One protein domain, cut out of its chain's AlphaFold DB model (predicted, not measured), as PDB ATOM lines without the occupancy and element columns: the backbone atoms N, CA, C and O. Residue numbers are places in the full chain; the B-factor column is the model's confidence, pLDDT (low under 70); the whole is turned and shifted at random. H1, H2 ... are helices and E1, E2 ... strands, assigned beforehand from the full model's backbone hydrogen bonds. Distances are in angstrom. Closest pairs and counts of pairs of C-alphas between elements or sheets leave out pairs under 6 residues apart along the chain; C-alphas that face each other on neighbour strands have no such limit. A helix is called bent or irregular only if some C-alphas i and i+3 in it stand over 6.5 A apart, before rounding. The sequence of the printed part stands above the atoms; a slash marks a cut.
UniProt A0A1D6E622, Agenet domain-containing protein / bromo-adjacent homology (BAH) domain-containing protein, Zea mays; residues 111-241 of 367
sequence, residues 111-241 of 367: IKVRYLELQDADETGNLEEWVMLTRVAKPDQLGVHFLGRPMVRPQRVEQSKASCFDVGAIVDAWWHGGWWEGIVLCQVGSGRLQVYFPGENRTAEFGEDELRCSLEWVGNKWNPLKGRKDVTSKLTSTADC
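Overview. This is residues 111 to 241 of the 367 residues of the protein "Agenet domain-containing protein / bromo-adjacent homology (BAH) domain-containing protein" of Zea mays (UniProt A0A1D6E622). A five-strand sheet is folded back on itself, E6 and E5 facing E3 and E7 with the bent strand E4 as the hinge, and helix H1 packs over E4. The hairpin of E1 and E2 lies toward one end of the longest axis and H1 toward the other, a small hairpin of E8 and E9 runs on from E7, and residues 133 to 169, with no named element, pass round the outside to E3. The 131 printed residues hold nine named strands, E1 to E9, then one named helix, H1; the class is mostly strand, with under half of the residues in named elements. The large sheet, E6 E5 E4 E3 E7, is all antiparallel. The whole is only just compact, close to loose, with a radius of gyration of the C-alphas of 16.3 A and spans of 50 by 35 by 30 A.

Arrangement. Look first at the strongly twisted sheet: E6, residues 202 to 206; E5, residues 192 to 197; E4, residues 178 to 188; E3, residues 170 to 175; E7, residues 211 to 213. It is a folded sheet, bent into two leaves that face each other, with 17 pairs of C-alphas within 11 A. E3 E4 E5 E6 form a meander, each strand the antiparallel neighbour of the one before. E4 bends by 89 degrees at residue 185, and its pairing is staggered, with E3 over 178 to 183 and with E5 over 183 to 188. Within hydrogen-bond range are N 195 and O 204 for E6 and E5, 2.8 A; N 185 and O 194 for E5 and E4, 2.8 A; N 180 and O 173 for E4 and E3, 2.8 A; N 172 and O 212 for E3 and E7, 2.8 A. H1, residues 229 to 237, is on the sheet over E4 at a height of 9.4 A, only just slantwise at 59 degrees on the local plane; their closest C-alphas, Leu 185 and Thr 232, are 5.4 A apart. Every O i to N i+4 pair in H1 is within hydrogen-bond range. E7 runs on at 42 degrees into E8, residues 215 to 218, a hairpin with E9, residues 221 to 224; N 216 and O 223 are 2.8 A apart. E1, residues 111 to 119, and E2, residues 126 to 132, are a hairpin, with N 113 and O 129 2.8 A apart.

Along the chain. Find C-alpha 111 at (-147.536, 0.408, -157.829), where E1 begins; it bends by 90 degrees at residue 116. E2 spans 19.0 A, and E4 22.9 A from C-alpha 178 at (-140.557, -15.261, -167.720). H1 spans 12.1 A, ending at C-alpha 237, (-135.896, -43.537, -156.829).

Size, cuts and confidence. The C-alphas of Thr 124 and Cys 241, the two farthest apart, are 51.4 A apart. The printed part has no cut, and the link from E2 to E3 is long. Mean pLDDT of the printed part is 80.7; it is under 70 at residues 157 to 164, 189 and 236 to 241.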
ATOM      1  N   ILE A 111    -148.312  -0.145-156.727       70.50
ATOM      2  CA  ILE A 111    -147.536   0.408-157.829       70.50
ATOM      3  C   ILE A 111    -148.172  -0.028-159.137       70.50
ATOM      4  O   ILE A 111    -148.709  -1.132-159.231       70.50
ATOM      5  N   LYS A 112    -148.106   0.834-160.151       77.43
ATOM      6  CA  LYS A 112    -148.400   0.421-161.518       77.43
ATOM      7  C   LYS A 112    -147.123  -0.175-162.094       77.43
ATOM      8  O   LYS A 112    -146.100   0.506-162.152       77.43
ATOM      9  N   VAL A 113    -147.162  -1.442-162.470       74.56
ATOM     10  CA  VAL A 113    -146.056  -2.122-163.146       74.56
ATOM     11  C   VAL A 113    -146.367  -2.227-164.625       74.56
ATOM     12  O   VAL A 113    -147.527  -2.396-164.995       74.56
ATOM     13  N   ARG A 114    -145.328  -2.139-165.454       83.01
ATOM     14  CA  ARG A 114    -145.395  -2.475-166.875       83.01
ATOM     15  C   ARG A 114    -144.499  -3.678-167.107       83.01
ATOM     16  O   ARG A 114    -143.297  -3.618-166.836       83.01
ATOM     17  N   TYR A 115    -145.079  -4.771-167.573       80.96
ATOM     18  CA  TYR A 115    -144.326  -5.984-167.865       80.96
ATOM     19  C   TYR A 115    -143.444  -5.762-169.101       80.96
ATOM     20  O   TYR A 115    -143.795  -4.988-169.983       80.96
ATOM     21  N   LEU A 116    -142.268  -6.387-169.175       82.73
ATOM     22  CA  LEU A 116    -141.400  -6.243-170.355       82.73
ATOM     23  C   LEU A 116    -141.750  -7.219-171.485       82.73
ATOM     24  O   LEU A 116    -141.673  -6.840-172.646       82.73
ATOM     25  N   GLU A 117    -142.175  -8.433-171.132       84.43
ATOM     26  CA  GLU A 117    -142.386  -9.539-172.081       84.43
ATOM     27  C   GLU A 117    -143.863  -9.937-172.243       84.43
ATOM     28  O   GLU A 117    -144.194 -10.759-173.094       84.43
ATOM     29  N   LEU A 118    -144.762  -9.387-171.418       82.17
ATOM     30  CA  LEU A 118    -146.198  -9.657-171.509       82.17
ATOM     31  C   LEU A 118    -146.881  -8.507-172.237       82.17
ATOM     32  O   LEU A 118    -146.772  -7.359-171.805       82.17
ATOM     33  N   GLN A 119    -147.577  -8.830-173.323       84.50
ATOM     34  CA  GLN A 119    -148.364  -7.875-174.097       84.50
ATOM     35  C   GLN A 119    -149.815  -7.828-173.622       84.50
ATOM     36  O   GLN A 119    -150.334  -8.793-173.053       84.50
ATOM     37  N   ASP A 120    -150.457  -6.691-173.873       85.08
ATOM     38  CA  ASP A 120    -151.904  -6.567-173.781       85.08
ATOM     39  C   ASP A 120    -152.588  -7.500-174.792       85.08
ATOM     40  O   ASP A 120    -152.022  -7.868-175.823       85.08
ATOM     41  N   ALA A 121    -153.830  -7.894-174.506       86.26
ATOM     42  CA  ALA A 121    -154.578  -8.829-175.353       86.26
ATOM     43  C   ALA A 121    -154.880  -8.283-176.762       86.26
ATOM     44  O   ALA A 121    -155.210  -9.057-177.657       86.26
ATOM     45  N   ASP A 122    -154.806  -6.965-176.947       90.64
ATOM     46  CA  ASP A 122    -154.970  -6.279-178.230       90.64
ATOM     47  C   ASP A 122    -153.633  -5.986-178.936       90.64
ATOM     48  O   ASP A 122    -153.635  -5.347-179.987       90.64
ATOM     49  N   GLU A 123    -152.509  -6.446-178.369       86.19
ATOM     50  CA  GLU A 123    -151.142  -6.261-178.883       86.19
ATOM     51  C   GLU A 123    -150.742  -4.781-179.059       86.19
ATOM     52  O   GLU A 123    -149.782  -4.454-179.760       86.19
ATOM     53  N   THR A 124    -151.455  -3.848-178.413       87.00
ATOM     54  CA  THR A 124    -151.174  -2.403-178.532       87.00
ATOM     55  C   THR A 124    -149.966  -1.956-177.714       87.00
ATOM     56  O   THR A 124    -149.437  -0.856-177.911       87.00
ATOM     57  N   GLY A 125    -149.501  -2.812-176.810       87.90
ATOM     58  CA  GLY A 125    -148.359  -2.546-175.968       87.90
ATOM     59  C   GLY A 125    -148.137  -3.634-174.934       87.90
ATOM     60  O   GLY A 125    -148.643  -4.752-175.025       87.90
ATOM     61  N   ASN A 126    -147.322  -3.280-173.953       85.41
ATOM     62  CA  ASN A 126    -146.992  -4.157-172.852       85.41
ATOM     63  C   ASN A 126    -148.011  -4.018-171.726       85.41
ATOM     64  O   ASN A 126    -148.316  -2.894-171.321       85.41
ATOM     65  N   LEU A 127    -148.397  -5.161-171.161       84.09
ATOM     66  CA  LEU A 127    -149.355  -5.275-170.073       84.09
ATOM     67  C   LEU A 127    -148.967  -4.372-168.902       84.09
ATOM     68  O   LEU A 127    -147.815  -4.359-168.449       84.09
ATOM     69  N   GLU A 128    -149.957  -3.661-168.371       84.00
ATOM     70  CA  GLU A 128    -149.827  -2.864-167.158       84.00
ATOM     71  C   GLU A 128    -150.792  -3.348-166.073       84.00
ATOM     72  O   GLU A 128    -151.975  -3.569-166.319       84.00
ATOM     73  N   GLU A 129    -150.306  -3.471-164.840       78.63
ATOM     74  CA  GLU A 129    -151.103  -3.951-163.707       78.63
ATOM     75  C   GLU A 129    -150.813  -3.136-162.444       78.63
ATOM     76  O   GLU A 129    -149.710  -2.633-162.242       78.63
ATOM     77  N   TRP A 130    -151.805  -3.017-161.561       79.60
ATOM     78  CA  TRP A 130    -151.601  -2.500-160.210       79.60
ATOM     79  C   TRP A 130    -151.244  -3.631-159.241       79.60
ATOM     80  O   TRP A 130    -152.088  -4.469-158.931       79.60
ATOM     81  N   VAL A 131    -150.027  -3.610-158.696       73.33
ATOM     82  CA  VAL A 131    -149.513  -4.645-157.785       73.33
ATOM     83  C   VAL A 131    -149.215  -4.054-156.412       73.33
ATOM     84  O   VAL A 131    -148.599  -3.001-156.302       73.33
ATOM     85  N   MET A 132    -149.642  -4.755-155.362       73.51
ATOM     86  CA  MET A 132    -149.340  -4.431-153.964       73.51
ATOM     87  C   MET A 132    -147.871  -4.747-153.628       73.51
ATOM     88  O   MET A 132    -147.467  -5.909-153.686       73.51
ATOM     89  N   LEU A 133    -147.089  -3.731-153.256       70.55
ATOM     90  CA  LEU A 133    -145.693  -3.825-152.812       70.55
ATOM     91  C   LEU A 133    -145.540  -4.678-151.544       70.55
ATOM     92  O   LEU A 133    -144.562  -5.413-151.423       70.55
ATOM     93  N   THR A 134    -146.498  -4.615-150.617       72.72
ATOM     94  CA  THR A 134    -146.482  -5.414-149.380       72.72
ATOM     95  C   THR A 134    -147.053  -6.813-149.531       72.72
ATOM     96  O   THR A 134    -147.051  -7.589-148.572       72.72
ATOM     97  N   ARG A 135    -147.523  -7.183-150.727       77.92
ATOM     98  CA  ARG A 135    -148.059  -8.522-150.946       77.92
ATOM     99  C   ARG A 135    -146.951  -9.557-150.798       77.92
ATOM    100  O   ARG A 135    -145.971  -9.563-151.543       77.92
ATOM    101  N   VAL A 136    -147.154 -10.460-149.847       80.73
ATOM    102  CA  VAL A 136    -146.284 -11.612-149.628       80.73
ATOM    103  C   VAL A 136    -146.787 -12.821-150.406       80.73
ATOM    104  O   VAL A 136    -147.995 -13.002-150.590       80.73
ATOM    105  N   ALA A 137    -145.859 -13.642-150.883       79.72
ATOM    106  CA  ALA A 137    -146.197 -14.864-151.594       79.72
ATOM    107  C   ALA A 137    -146.643 -15.968-150.624       79.72
ATOM    108  O   ALA A 137    -146.343 -15.939-149.424       79.72
ATOM    109  N   LYS A 138    -147.386 -16.952-151.140       81.26
ATOM    110  CA  LYS A 138    -147.865 -18.065-150.321       81.26
ATOM    111  C   LYS A 138    -146.691 -18.978-149.933       81.26
ATOM    112  O   LYS A 138    -145.709 -19.081-150.676       81.26
ATOM    113  N   PRO A 139    -146.769 -19.652-148.773       79.07
ATOM    114  CA  PRO A 139    -145.822 -20.709-148.441       79.07
ATOM    115  C   PRO A 139    -145.848 -21.803-149.510       79.07
ATOM    116  O   PRO A 139    -146.926 -22.223-149.941       79.07
ATOM    117  N   ASP A 140    -144.674 -22.269-149.932       79.81
ATOM    118  CA  ASP A 140    -144.567 -23.352-150.902       79.81
ATOM    119  C   ASP A 140    -144.657 -24.728-150.223       79.81
ATOM    120  O   ASP A 140    -144.329 -24.893-149.048       79.81
ATOM    121  N   GLN A 141    -145.103 -25.740-150.973       76.38
ATOM    122  CA  GLN A 141    -145.314 -27.093-150.439       76.38
ATOM    123  C   GLN A 141    -144.007 -27.807-150.080       76.38
ATOM    124  O   GLN A 141    -144.001 -28.698-149.231       76.38
ATOM    125  N   LEU A 142    -142.904 -27.445-150.739       79.86
ATOM    126  CA  LEU A 142    -141.615 -28.081-150.513       79.86
ATOM    127  C   LEU A 142    -140.864 -27.438-149.341       79.86
ATOM    128  O   LEU A 142    -139.956 -28.078-148.816       79.86
ATOM    129  N   GLY A 143    -141.226 -26.229-148.906       80.15
ATOM    130  CA  GLY A 143    -140.497 -25.452-147.901       80.15
ATOM    131  C   GLY A 143    -139.149 -24.947-148.417       80.15
ATOM    132  O   GLY A 143    -138.159 -24.974-147.690       80.15
ATOM    133  N   VAL A 144    -139.081 -24.595-149.701       82.00
ATOM    134  CA  VAL A 144    -137.880 -24.050-150.345       82.00
ATOM    135  C   VAL A 144    -137.693 -22.572-150.013       82.00
ATOM    136  O   VAL A 144    -136.561 -22.145-149.788       82.00
ATOM    137  N   HIS A 145    -138.786 -21.815-149.963       80.86
ATOM    138  CA  HIS A 145    -138.756 -20.363-149.855       80.86
ATOM    139  C   HIS A 145    -138.803 -19.869-148.408       80.86
ATOM    140  O   HIS A 145    -139.352 -20.523-147.513       80.86
ATOM    141  N   PHE A 146    -138.318 -18.646-148.184       77.98
ATOM    142  CA  PHE A 146    -138.546 -17.936-146.931       77.98
ATOM    143  C   PHE A 146    -140.037 -17.588-146.751       77.98
ATOM    144  O   PHE A 146    -140.739 -17.152-147.670       77.98
ATOM    145  N   LEU A 147    -140.536 -17.751-145.522       77.17
ATOM    146  CA  LEU A 147    -141.890 -17.329-145.160       77.17
ATOM    147  C   LEU A 147    -142.009 -15.802-145.220       77.17
ATOM    148  O   LEU A 147    -141.124 -15.083-144.762       77.17
ATOM    149  N   GLY A 148    -143.128 -15.308-145.756       73.77
ATOM    150  CA  GLY A 148    -143.387 -13.870-145.856       73.77
ATOM    151  C   GLY A 148    -142.545 -13.154-146.915       73.77
ATOM    152  O   GLY A 148    -142.379 -11.937-146.830       73.77
ATOM    153  N   ARG A 149    -142.003 -13.880-147.903       80.18
ATOM    154  CA  ARG A 149    -141.248 -13.269-149.001       80.18
ATOM    155  C   ARG A 149    -142.117 -12.267-149.779       80.18
ATOM    156  O   ARG A 149    -143.267 -12.591-150.095       80.18
ATOM    157  N   PRO A 150    -141.601 -11.077-150.113       71.36
ATOM    158  CA  PRO A 150    -142.332 -10.114-150.926       71.36
ATOM    159  C   PRO A 150    -142.453 -10.606-152.375       71.36
ATOM    160  O   PRO A 150    -141.504 -11.156-152.935       71.36
ATOM    161  N   MET A 151    -143.616 -10.393-152.997       80.43
ATOM    162  CA  MET A 151    -143.826 -10.713-154.416       80.43
ATOM    163  C   MET A 151    -143.112  -9.732-155.350       80.43
ATOM    164  O   MET A 151    -142.651 -10.121-156.421       80.43
ATOM    165  N   VAL A 152    -143.027  -8.459-154.955       77.12
ATOM    166  CA  VAL A 152    -142.275  -7.438-155.688       77.12
ATOM    167  C   VAL A 152    -140.870  -7.369-155.106       77.12
ATOM    168  O   VAL A 152    -140.686  -7.195-153.901       77.12
ATOM    169  N   ARG A 153    -139.864  -7.499-155.968       79.71
ATOM    170  CA  ARG A 153    -138.451  -7.446-155.591       79.71
ATOM    171  C   ARG A 153    -137.656  -6.641-156.617       79.71
ATOM    172  O   ARG A 153    -138.100  -6.535-157.760       79.71
ATOM    173  N   PRO A 154    -136.501  -6.069-156.233       75.06
ATOM    174  CA  PRO A 154    -135.625  -5.384-157.175       75.06
ATOM    175  C   PRO A 154    -135.236  -6.285-158.351       75.06
ATOM    176  O   PRO A 154    -135.289  -7.513-158.258       75.06
ATOM    177  N   GLN A 155    -134.776  -5.685-159.446       71.06
ATOM    178  CA  GLN A 155    -134.098  -6.450-160.483       71.06
ATOM    179  C   GLN A 155    -132.768  -6.976-159.933       71.06
ATOM    180  O   GLN A 155    -132.005  -6.261-159.277       71.06
ATOM    181  N   ARG A 156    -132.467  -8.238-160.231       70.13
ATOM    182  CA  ARG A 156    -131.141  -8.795-159.983       70.13
ATOM    183  C   ARG A 156    -130.113  -8.094-160.874       70.13
ATOM    184  O   ARG A 156    -130.249  -8.104-162.092       70.13
ATOM    185  N   VAL A 157    -129.049  -7.575-160.267       65.27
ATOM    186  CA  VAL A 157    -127.844  -7.164-160.994       65.27
ATOM    187  C   VAL A 157    -126.911  -8.370-161.042       65.27
ATOM    188  O   VAL A 157    -126.466  -8.876-160.010       65.27
ATOM    189  N   GLU A 158    -126.694  -8.903-162.236       63.34
ATOM    190  CA  GLU A 158    -125.960 -10.145-162.462       63.34
ATOM    191  C   GLU A 158    -124.453  -9.906-162.260       63.34
ATOM    192  O   GLU A 158    -123.784  -9.360-163.128       63.34
ATOM    193  N   GLN A 159    -123.918 -10.227-161.075       52.51
ATOM    194  CA  GLN A 159    -122.526  -9.878-160.734       52.51
ATOM    195  C   GLN A 159    -121.479 -10.921-161.154       52.51
ATOM    196  O   GLN A 159    -120.319 -10.562-161.328       52.51
ATOM    197  N   SER A 160    -121.851 -12.183-161.381       49.83
ATOM    198  CA  SER A 160    -121.033 -13.149-162.128       49.83
ATOM    199  C   SER A 160    -121.846 -14.408-162.450       49.83
ATOM    200  O   SER A 160    -122.725 -14.803-161.676       49.83
ATOM    201  N   LYS A 161    -121.555 -15.050-163.591       55.15
ATOM    202  CA  LYS A 161    -122.066 -16.386-163.939       55.15
ATOM    203  C   LYS A 161    -121.395 -17.432-163.043       55.15
ATOM    204  O   LYS A 161    -120.472 -18.120-163.465       55.15
ATOM    205  N   ALA A 162    -121.818 -17.533-161.788       51.69
ATOM    206  CA  ALA A 162    -121.497 -18.701-160.982       51.69
ATOM    207  C   ALA A 162    -122.312 -19.888-161.525       51.69
ATOM    208  O   ALA A 162    -123.485 -20.056-161.193       51.69
ATOM    209  N   SER A 163    -121.698 -20.669-162.415       61.15
ATOM    210  CA  SER A 163    -122.213 -21.935-162.936       61.15
ATOM    211  C   SER A 163    -122.141 -23.001-161.836       61.15
ATOM    212  O   SER A 163    -121.172 -23.749-161.737       61.15
ATOM    213  N   CYS A 164    -123.131 -23.042-160.951       62.32
ATOM    214  CA  CYS A 164    -123.294 -24.145-160.003       62.32
ATOM    215  C   CYS A 164    -124.687 -24.739-160.198       62.32
ATOM    216  O   CYS A 164    -125.590 -24.582-159.380       62.32
ATOM    217  N   PHE A 165    -124.857 -25.396-161.344       81.24
ATOM    218  CA  PHE A 165    -126.051 -26.164-161.683       81.24
ATOM    219  C   PHE A 165    -125.894 -27.625-161.254       81.24
ATOM    220  O   PHE A 165    -126.214 -28.551-161.998       81.24
ATOM    221  N   ASP A 166    -125.358 -27.831-160.050       88.17
ATOM    222  CA  ASP A 166    -125.240 -29.166-159.481       88.17
ATOM    223  C   ASP A 166    -126.629 -29.780-159.303       88.17
ATOM    224  O   ASP A 166    -127.621 -29.095-159.050       88.17
ATOM    225  N   VAL A 167    -126.694 -31.104-159.365       91.24
ATOM    226  CA  VAL A 167    -127.926 -31.840-159.091       91.24
ATOM    227  C   VAL A 167    -128.498 -31.456-157.715       91.24
ATOM    228  O   VAL A 167    -127.818 -31.534-156.684       91.24
ATOM    229  N   GLY A 168    -129.767 -31.044-157.709       91.49
ATOM    230  CA  GLY A 168    -130.489 -30.507-156.557       91.49
ATOM    231  C   GLY A 168    -130.366 -28.990-156.376       91.49
ATOM    232  O   GLY A 168    -130.971 -28.456-155.447       91.49
ATOM    233  N   ALA A 169    -129.608 -28.273-157.206       92.38
ATOM    234  CA  ALA A 169    -129.576 -26.813-157.178       92.38
ATOM    235  C   ALA A 169    -130.943 -26.228-157.561       92.38
ATOM    236  O   ALA A 169    -131.647 -26.773-158.415       92.38
ATOM    237  N   ILE A 170    -131.307 -25.112-156.926       91.54
ATOM    238  CA  ILE A 170    -132.516 -24.357-157.265       91.54
ATOM    239  C   ILE A 170    -132.123 -23.269-158.258       91.54
ATOM    240  O   ILE A 170    -131.209 -22.473-158.012       91.54
ATOM    241  N   VAL A 171    -132.806 -23.255-159.391       91.40
ATOM    242  CA  VAL A 171    -132.515 -22.405-160.540       91.40
ATOM    243  C   VAL A 171    -133.758 -21.637-160.947       91.40
ATOM    244  O   VAL A 171    -134.869 -22.117-160.770       91.40
ATOM    245  N   ASP A 172    -133.563 -20.465-161.531       90.30
ATOM    246  CA  ASP A 172    -134.580 -19.831-162.358       90.30
ATOM    247  C   ASP A 172    -134.295 -20.216-163.816       90.30
ATOM    248  O   ASP A 172    -133.185 -19.984-164.304       90.30
ATOM    249  N   ALA A 173    -135.286 -20.762-164.514       91.50
ATOM    250  CA  ALA A 173    -135.229 -21.099-165.932       91.50
ATOM    251  C   ALA A 173    -136.032 -20.099-166.766       91.50
ATOM    252  O   ALA A 173    -137.182 -19.805-166.442       91.50
ATOM    253  N   TRP A 174    -135.456 -19.576-167.844       89.73
ATOM    254  CA  TRP A 174    -136.189 -18.722-168.771       89.73
ATOM    255  C   TRP A 174    -137.157 -19.567-169.602       89.73
ATOM    256  O   TRP A 174    -136.752 -20.377-170.433       89.73
ATOM    257  N   TRP A 175    -138.456 -19.404-169.361       86.55
ATOM    258  CA  TRP A 175    -139.500 -20.198-169.997       86.55
ATOM    259  C   TRP A 175    -140.771 -19.363-170.191       86.55
ATOM    260  O   TRP A 175    -141.155 -18.587-169.320       86.55
ATOM    261  N   HIS A 176    -141.425 -19.473-171.352       84.11
ATOM    262  CA  HIS A 176    -142.678 -18.761-171.667       84.11
ATOM    263  C   HIS A 176    -142.689 -17.246-171.339       84.11
ATOM    264  O   HIS A 176    -143.668 -16.738-170.800       84.11
ATOM    265  N   GLY A 177    -141.607 -16.520-171.651       76.54
ATOM    266  CA  GLY A 177    -141.523 -15.063-171.439       76.54
ATOM    267  C   GLY A 177    -141.296 -14.634-169.983       76.54
ATOM    268  O   GLY A 177    -141.520 -13.479-169.632       76.54
ATOM    269  N   GLY A 178    -140.866 -15.553-169.116       81.46
ATOM    270  CA  GLY A 178    -140.557 -15.261-167.720       81.46
ATOM    271  C   GLY A 178    -139.490 -16.189-167.156       81.46
ATOM    272  O   GLY A 178    -139.045 -17.130-167.808       81.46
ATOM    273  N   TRP A 179    -139.075 -15.929-165.922       87.12
ATOM    274  CA  TRP A 179    -138.158 -16.801-165.195       87.12
ATOM    275  C   TRP A 179    -138.962 -17.704-164.261       87.12
ATOM    276  O   TRP A 179    -139.733 -17.224-163.442       87.12
ATOM    277  N   TRP A 180    -138.797 -19.013-164.356       88.84
ATOM    278  CA  TRP A 180    -139.547 -19.988-163.572       88.84
ATOM    279  C   TRP A 180    -138.607 -20.693-162.617       88.84
ATOM    280  O   TRP A 180    -137.590 -21.234-163.040       88.84
ATOM    281  N   GLU A 181    -138.938 -20.689-161.333       88.34
ATOM    282  CA  GLU A 181    -138.116 -21.378-160.348       88.34
ATOM    283  C   GLU A 181    -138.308 -22.898-160.448       88.34
ATOM    284  O   GLU A 181    -139.433 -23.403-160.424       88.34
ATOM    285  N   GLY A 182    -137.203 -23.633-160.524       91.22
ATOM    286  CA  GLY A 182    -137.178 -25.085-160.572       91.22
ATOM    287  C   GLY A 182    -135.940 -25.687-159.907       91.22
ATOM    288  O   GLY A 182    -135.052 -24.992-159.419       91.22
ATOM    289  N   ILE A 183    -135.891 -27.016-159.867       92.49
ATOM    290  CA  ILE A 183    -134.836 -27.806-159.225       92.49
ATOM    291  C   ILE A 183    -134.144 -28.659-160.287       92.49
ATOM    292  O   ILE A 183    -134.803 -29.423-160.993       92.49
ATOM    293  N   VAL A 184    -132.818 -28.567-160.383       93.67
ATOM    294  CA  VAL A 184    -132.022 -29.393-161.302       93.67
ATOM    295  C   VAL A 184    -132.093 -30.860-160.871       93.67
ATOM    296  O   VAL A 184    -131.696 -31.212-159.757       93.67
ATOM    297  N   LEU A 185    -132.584 -31.732-161.752       92.05
ATOM    298  CA  LEU A 185    -132.696 -33.168-161.502       92.05
ATOM    299  C   LEU A 185    -131.458 -33.936-161.951       92.05
ATOM    300  O   LEU A 185    -130.895 -34.711-161.183       92.05
ATOM    301  N   CYS A 186    -131.042 -33.741-163.197       89.74
ATOM    302  CA  CYS A 186    -129.909 -34.441-163.784       89.74
ATOM    303  C   CYS A 186    -129.370 -33.681-164.998       89.74
ATOM    304  O   CYS A 186    -130.031 -32.802-165.558       89.74
ATOM    305  N   GLN A 187    -128.153 -34.037-165.399       87.26
ATOM    306  CA  GLN A 187    -127.568 -33.576-166.650       87.26
ATOM    307  C   GLN A 187    -127.929 -34.558-167.766       87.26
ATOM    308  O   GLN A 187    -127.724 -35.767-167.637       87.26
ATOM    309  N   VAL A 188    -128.476 -34.030-168.855       84.87
ATOM    310  CA  VAL A 188    -128.831 -34.770-170.069       84.87
ATOM    311  C   VAL A 188    -127.635 -34.719-171.032       84.87
ATOM    312  O   VAL A 188    -126.851 -33.768-171.007       84.87
ATOM    313  N   GLY A 189    -127.458 -35.755-171.863       69.72
ATOM    314  CA  GLY A 189    -126.241 -36.083-172.636       69.72
ATOM    315  C   GLY A 189    -125.739 -35.087-173.699       69.72
ATOM    316  O   GLY A 189    -125.016 -35.478-174.608       69.72
ATOM    317  N   SER A 190    -126.086 -33.810-173.606       75.91
ATOM    318  CA  SER A 190    -125.694 -32.739-174.529       75.91
ATOM    319  C   SER A 190    -125.331 -31.433-173.808       75.91
ATOM    320  O   SER A 190    -125.376 -30.363-174.407       75.91
ATOM    321  N   GLY A 191    -125.009 -31.500-172.511       81.76
ATOM    322  CA  GLY A 191    -124.789 -30.308-171.680       81.76
ATOM    323  C   GLY A 191    -126.084 -29.585-171.295       81.76
ATOM    324  O   GLY A 191    -126.035 -28.530-170.672       81.76
ATOM    325  N   ARG A 192    -127.246 -30.155-171.637       91.64
ATOM    326  CA  ARG A 192    -128.554 -29.688-171.173       91.64
ATOM    327  C   ARG A 192    -128.841 -30.221-169.775       91.64
ATOM    328  O   ARG A 192    -128.369 -31.290-169.388       91.64
ATOM    329  N   LEU A 193    -129.644 -29.489-169.022       93.20
ATOM    330  CA  LEU A 193    -130.039 -29.817-167.659       93.20
ATOM    331  C   LEU A 193    -131.545 -30.057-167.625       93.20
ATOM    332  O   LEU A 193    -132.317 -29.250-168.142       93.20
ATOM    333  N   GLN A 194    -131.967 -31.160-167.011       94.60
ATOM    334  CA  GLN A 194    -133.380 -31.418-166.752       94.60
ATOM    335  C   GLN A 194    -133.777 -30.729-165.446       94.60
ATOM    336  O   GLN A 194    -133.185 -30.985-164.396       94.60
ATOM    337  N   VAL A 195    -134.784 -29.862-165.504       94.11
ATOM    338  CA  VAL A 195    -135.268 -29.056-164.377       94.11
ATOM    339  C   VAL A 195    -136.709 -29.439-164.057       94.11
ATOM    340  O   VAL A 195    -137.547 -29.522-164.953       94.11
ATOM    341  N   TYR A 196    -136.993 -29.680-162.779       92.91
ATOM    342  CA  TYR A 196    -138.333 -29.916-162.243       92.91
ATOM    343  C   TYR A 196    -138.944 -28.628-161.706       92.91
ATOM    344  O   TYR A 196    -138.304 -27.931-160.924       92.91
ATOM    345  N   PHE A 197    -140.197 -28.363-162.060       90.81
ATOM    346  CA  PHE A 197    -140.970 -27.222-161.589       90.81
ATOM    347  C   PHE A 197    -142.071 -27.699-160.630       90.81
ATOM    348  O   PHE A 197    -143.076 -28.270-161.076       90.81
ATOM    349  N   PRO A 198    -141.904 -27.501-159.307       84.59
ATOM    350  CA  PRO A 198    -142.834 -28.012-158.302       84.59
ATOM    351  C   PRO A 198    -144.255 -27.456-158.420       84.59
ATOM    352  O   PRO A 198    -145.214 -28.160-158.115       84.59
ATOM    353  N   GLY A 199    -144.408 -26.199-158.853       79.21
ATOM    354  CA  GLY A 199    -145.715 -25.546-158.971       79.21
ATOM    355  C   GLY A 199    -146.580 -26.120-160.097       79.21
ATOM    356  O   GLY A 199    -147.805 -26.153-159.996       79.21
ATOM    357  N   GLU A 200    -145.938 -26.585-161.162       81.91
ATOM    358  CA  GLU A 200    -146.549 -27.112-162.381       81.91
ATOM    359  C   GLU A 200    -146.579 -28.643-162.372       81.91
ATOM    360  O   GLU A 200    -147.290 -29.245-163.177       81.91
ATOM    361  N   ASN A 201    -145.807 -29.254-161.467       85.06
ATOM    362  CA  ASN A 201    -145.535 -30.683-161.383       85.06
ATOM    363  C   ASN A 201    -145.067 -31.264-162.731       85.06
ATOM    364  O   ASN A 201    -145.615 -32.246-163.235       85.06
ATOM    365  N   ARG A 202    -144.087 -30.603-163.356       90.21
ATOM    366  CA  ARG A 202    -143.546 -30.968-164.675       90.21
ATOM    367  C   ARG A 202    -142.038 -30.790-164.723       90.21
ATOM    368  O   ARG A 202    -141.466 -30.063-163.918       90.21
ATOM    369  N   THR A 203    -141.412 -31.425-165.705       92.77
ATOM    370  CA  THR A 203    -139.989 -31.264-166.015       92.77
ATOM    371  C   THR A 203    -139.802 -30.710-167.421       92.77
ATOM    372  O   THR A 203    -140.572 -31.056-168.319       92.77
ATOM    373  N   ALA A 204    -138.762 -29.910-167.631       92.70
ATOM    374  CA  ALA A 204    -138.307 -29.500-168.959       92.70
ATOM    375  C   ALA A 204    -136.773 -29.423-169.013       92.70
ATOM    376  O   ALA A 204    -136.109 -29.418-167.975       92.70
ATOM    377  N   GLU A 205    -136.209 -29.423-170.219       94.59
ATOM    378  CA  GLU A 205    -134.761 -29.411-170.446       94.59
ATOM    379  C   GLU A 205    -134.286 -28.043-170.924       94.59
ATOM    380  O   GLU A 205    -134.836 -27.510-171.888       94.59
ATOM    381  N   PHE A 206    -133.207 -27.536-170.334       93.66
ATOM    382  CA  PHE A 206    -132.663 -26.205-170.612       93.66
ATOM    383  C   PHE A 206    -131.156 -26.255-170.861       93.66
ATOM    384  O   PHE A 206    -130.457 -27.112-170.314       93.66
ATOM    385  N   GLY A 207    -130.655 -25.344-171.690       91.81
ATOM    386  CA  GLY A 207    -129.233 -25.018-171.751       91.81
ATOM    387  C   GLY A 207    -128.789 -24.225-170.520       91.81
ATOM    388  O   GLY A 207    -129.603 -23.606-169.838       91.81
ATOM    389  N   GLU A 208    -127.490 -24.223-170.219       88.81
ATOM    390  CA  GLU A 208    -126.943 -23.433-169.103       88.81
ATOM    391  C   GLU A 208    -127.150 -21.918-169.270       88.81
ATOM    392  O   GLU A 208    -127.170 -21.184-168.286       88.81
ATOM    393  N   ASP A 209    -127.303 -21.440-170.504       88.70
ATOM    394  CA  ASP A 209    -127.586 -20.047-170.855       88.70
ATOM    395  C   ASP A 209    -129.043 -19.636-170.608       88.70
ATOM    396  O   ASP A 209    -129.324 -18.452-170.429       88.70
ATOM    397  N   GLU A 210    -129.949 -20.608-170.533       91.46
ATOM    398  CA  GLU A 210    -131.363 -20.418-170.196       91.46
ATOM    399  C   GLU A 210    -131.608 -20.495-168.678       91.46
ATOM    400  O   GLU A 210    -132.739 -20.329-168.218       91.46
ATOM    401  N   LEU A 211    -130.560 -20.753-167.887       90.43
ATOM    402  CA  LEU A 211    -130.634 -20.950-166.442       90.43
ATOM    403  C   LEU A 211    -129.819 -19.908-165.674       90.43
ATOM    404  O   LEU A 211    -128.761 -19.442-166.094       90.43
ATOM    405  N   ARG A 212    -130.270 -19.609-164.457       89.58
ATOM    406  CA  ARG A 212    -129.491 -18.874-163.453       89.58
ATOM    407  C   ARG A 212    -129.771 -19.421-162.060       89.58
ATOM    408  O   ARG A 212    -130.821 -19.999-161.814       89.58
ATOM    409  N   CYS A 213    -128.861 -19.208-161.112       87.76
ATOM    410  CA  CYS A 213    -129.113 -19.582-159.713       87.76
ATOM    411  C   CYS A 213    -130.319 -18.807-159.157       87.76
ATOM    412  O   CYS A 213    -130.331 -17.578-159.294       87.76
ATOM    413  N   SER A 214    -131.275 -19.478-158.508       88.53
ATOM    414  CA  SER A 214    -132.380 -18.782-157.832       88.53
ATOM    415  C   SER A 214    -131.876 -18.088-156.560       88.53
ATOM    416  O   SER A 214    -131.077 -18.636-155.791       88.53
ATOM    417  N   LEU A 215    -132.318 -16.844-156.366       85.60
ATOM    418  CA  LEU A 215    -132.006 -15.999-155.215       85.60
ATOM    419  C   LEU A 215    -133.302 -15.426-154.644       85.60
ATOM    420  O   LEU A 215    -134.225 -15.073-155.382       85.60
ATOM    421  N   GLU A 216    -133.320 -15.226-153.332       85.75
ATOM    422  CA  GLU A 216    -134.469 -14.688-152.621       85.75
ATOM    423  C   GLU A 216    -134.168 -13.323-151.992       85.75
ATOM    424  O   GLU A 216    -133.114 -13.108-151.387       85.75
ATOM    425  N   TRP A 217    -135.093 -12.375-152.157       80.90
ATOM    426  CA  TRP A 217    -134.960 -11.012-151.645       80.90
ATOM    427  C   TRP A 217    -135.608 -10.904-150.266       80.90
ATOM    428  O   TRP A 217    -136.831 -10.849-150.148       80.90
ATOM    429  N   VAL A 218    -134.786 -10.872-149.217       76.57
ATOM    430  CA  VAL A 218    -135.237 -10.780-147.820       76.57
ATOM    431  C   VAL A 218    -134.290  -9.870-147.050       76.57
ATOM    432  O   VAL A 218    -133.072  -9.951-147.212       76.57
ATOM    433  N   GLY A 219    -134.843  -8.994-146.205       73.04
ATOM    434  CA  GLY A 219    -134.047  -8.101-145.357       73.04
ATOM    435  C   GLY A 219    -133.182  -7.121-146.153       73.04
ATOM    436  O   GLY A 219    -132.044  -6.863-145.774       73.04
ATOM    437  N   ASN A 220    -133.705  -6.610-147.272       73.05
ATOM    438  CA  ASN A 220    -132.998  -5.725-148.205       73.05
ATOM    439  C   ASN A 220    -131.706  -6.312-148.797       73.05
ATOM    440  O   ASN A 220    -130.758  -5.586-149.101       73.05
ATOM    441  N   LYS A 221    -131.658  -7.635-148.966       77.15
ATOM    442  CA  LYS A 221    -130.515  -8.337-149.540       77.15
ATOM    443  C   LYS A 221    -130.969  -9.534-150.376       77.15
ATOM    444  O   LYS A 221    -131.965 -10.185-150.066       77.15
ATOM    445  N   TRP A 222    -130.191  -9.845-151.412       80.06
ATOM    446  CA  TRP A 222    -130.286 -11.105-152.148       80.06
ATOM    447  C   TRP A 222    -129.600 -12.234-151.381       80.06
ATOM    448  O   TRP A 222    -128.412 -12.146-151.058       80.06
ATOM    449  N   ASN A 223    -130.342 -13.302-151.111       83.22
ATOM    450  CA  ASN A 223    -129.880 -14.474-150.382       83.22
ATOM    451  C   ASN A 223    -129.961 -15.711-151.288       83.22
ATOM    452  O   ASN A 223    -130.985 -15.909-151.940       83.22
ATOM    453  N   PRO A 224    -128.910 -16.542-151.364       85.14
ATOM    454  CA  PRO A 224    -128.960 -17.780-152.130       85.14
ATOM    455  C   PRO A 224    -129.876 -18.807-151.468       85.14
ATOM    456  O   PRO A 224    -129.889 -18.937-150.241       85.14
ATOM    457  N   LEU A 225    -130.606 -19.560-152.289       86.26
ATOM    458  CA  LEU A 225    -131.424 -20.671-151.816       86.26
ATOM    459  C   LEU A 225    -130.585 -21.928-151.585       86.26
ATOM    460  O   LEU A 225    -129.576 -22.179-152.249       86.26
ATOM    461  N   LYS A 226    -131.015 -22.746-150.623       87.08
ATOM    462  CA  LYS A 226    -130.335 -23.994-150.273       87.08
ATOM    463  C   LYS A 226    -130.827 -25.131-151.168       87.08
ATOM    464  O   LYS A 226    -132.012 -25.444-151.166       87.08
ATOM    465  N   GLY A 227    -129.905 -25.785-151.876       87.43
ATOM    466  CA  GLY A 227    -130.226 -26.905-152.766       87.43
ATOM    467  C   GLY A 227    -130.997 -28.051-152.089       87.43
ATOM    468  O   GLY A 227    -130.817 -28.341-150.902       87.43
ATOM    469  N   ARG A 228    -131.832 -28.726-152.880       87.92
ATOM    470  CA  ARG A 228    -132.802 -29.763-152.499       87.92
ATOM    471  C   ARG A 228    -132.490 -31.120-153.125       87.92
ATOM    472  O   ARG A 228    -133.241 -31.654-153.939       87.92
ATOM    473  N   LYS A 229    -131.376 -31.721-152.696       88.51
ATOM    474  CA  LYS A 229    -130.968 -33.080-153.115       88.51
ATOM    475  C   LYS A 229    -131.953 -34.173-152.662       88.51
ATOM    476  O   LYS A 229    -132.024 -35.245-153.262       88.51
ATOM    477  N   ASP A 230    -132.727 -33.904-151.613       87.74
ATOM    478  CA  ASP A 230    -133.807 -34.768-151.122       87.74
ATOM    479  C   ASP A 230    -134.965 -34.891-152.123       87.74
ATOM    480  O   ASP A 230    -135.583 -35.949-152.220       87.74
ATOM    481  N   VAL A 231    -135.250 -33.834-152.891       83.78
ATOM    482  CA  VAL A 231    -136.288 -33.862-153.931       83.78
ATOM    483  C   VAL A 231    -135.801 -34.670-155.126       83.78
ATOM    484  O   VAL A 231    -136.522 -35.547-155.600       83.78
ATOM    485  N   THR A 232    -134.557 -34.445-155.558       84.33
ATOM    486  CA  THR A 232    -133.981 -35.203-156.671       84.33
ATOM    487  C   THR A 232    -133.973 -36.700-156.388       84.33
ATOM    488  O   THR A 232    -134.454 -37.470-157.207       84.33
ATOM    489  N   SER A 233    -133.473 -37.109-155.218       81.98
ATOM    490  CA  SER A 233    -133.375 -38.528-154.844       81.98
ATOM    491  C   SER A 233    -134.730 -39.239-154.817       81.98
ATOM    492  O   SER A 233    -134.816 -40.396-155.220       81.98
ATOM    493  N   LYS A 234    -135.807 -38.555-154.408       79.87
ATOM    494  CA  LYS A 234    -137.163 -39.120-154.468       79.87
ATOM    495  C   LYS A 234    -137.620 -39.357-155.907       79.87
ATOM    496  O   LYS A 234    -138.116 -40.443-156.192       79.87
ATOM    497  N   LEU A 235    -137.407 -38.387-156.796       75.55
ATOM    498  CA  LEU A 235    -137.831 -38.462-158.199       75.55
ATOM    499  C   LEU A 235    -137.048 -39.513-159.001       75.55
ATOM    500  O   LEU A 235    -137.637 -40.208-159.827       75.55
ATOM    501  N   THR A 236    -135.750 -39.687-158.733       69.75
ATOM    502  CA  THR A 236    -134.963 -40.764-159.353       69.75
ATOM    503  C   THR A 236    -135.242 -42.133-158.742       69.75
ATOM    504  O   THR A 236    -135.253 -43.111-159.481       69.75
ATOM    505  N   SER A 237    -135.552 -42.238-157.442       61.43
ATOM    506  CA  SER A 237    -135.896 -43.537-156.829       61.43
ATOM    507  C   SER A 237    -137.172 -44.162-157.401       61.43
ATOM    508  O   SER A 237    -137.294 -45.382-157.463       61.43
ATOM    509  N   THR A 238    -138.111 -43.341-157.878       52.07
ATOM    510  CA  THR A 238    -139.311 -43.815-158.581       52.07
ATOM    511  C   THR A 238    -139.040 -44.272-160.017       52.07
ATOM    512  O   THR A 238    -139.906 -44.904-160.614       52.07
ATOM    513  N   ALA A 239    -137.857 -43.982-160.570       47.48
ATOM    514  CA  ALA A 239    -137.494 -44.278-161.955       47.48
ATOM    515  C   ALA A 239    -136.662 -45.567-162.130       47.48
ATOM    516  O   ALA A 239    -136.331 -45.918-163.259       47.48
ATOM    517  N   ASP A 240    -136.359 -46.312-161.061       38.86
ATOM    518  CA  ASP A 240    -135.482 -47.500-161.103       38.86
ATOM    519  C   ASP A 240    -136.156 -48.780-161.661       38.86
ATOM    520  O   ASP A 240    -135.828 -49.913-161.310       38.86
ATOM    521  N   CYS A 241    -137.095 -48.612-162.594       30.14
ATOM    522  CA  CYS A 241    -137.562 -49.663-163.493       30.14
ATOM    523  C   CYS A 241    -137.197 -49.287-164.933       30.14
ATOM    524  O   CYS A 241    -138.025 -48.750-165.655       30.14
TER     525      CYS A 241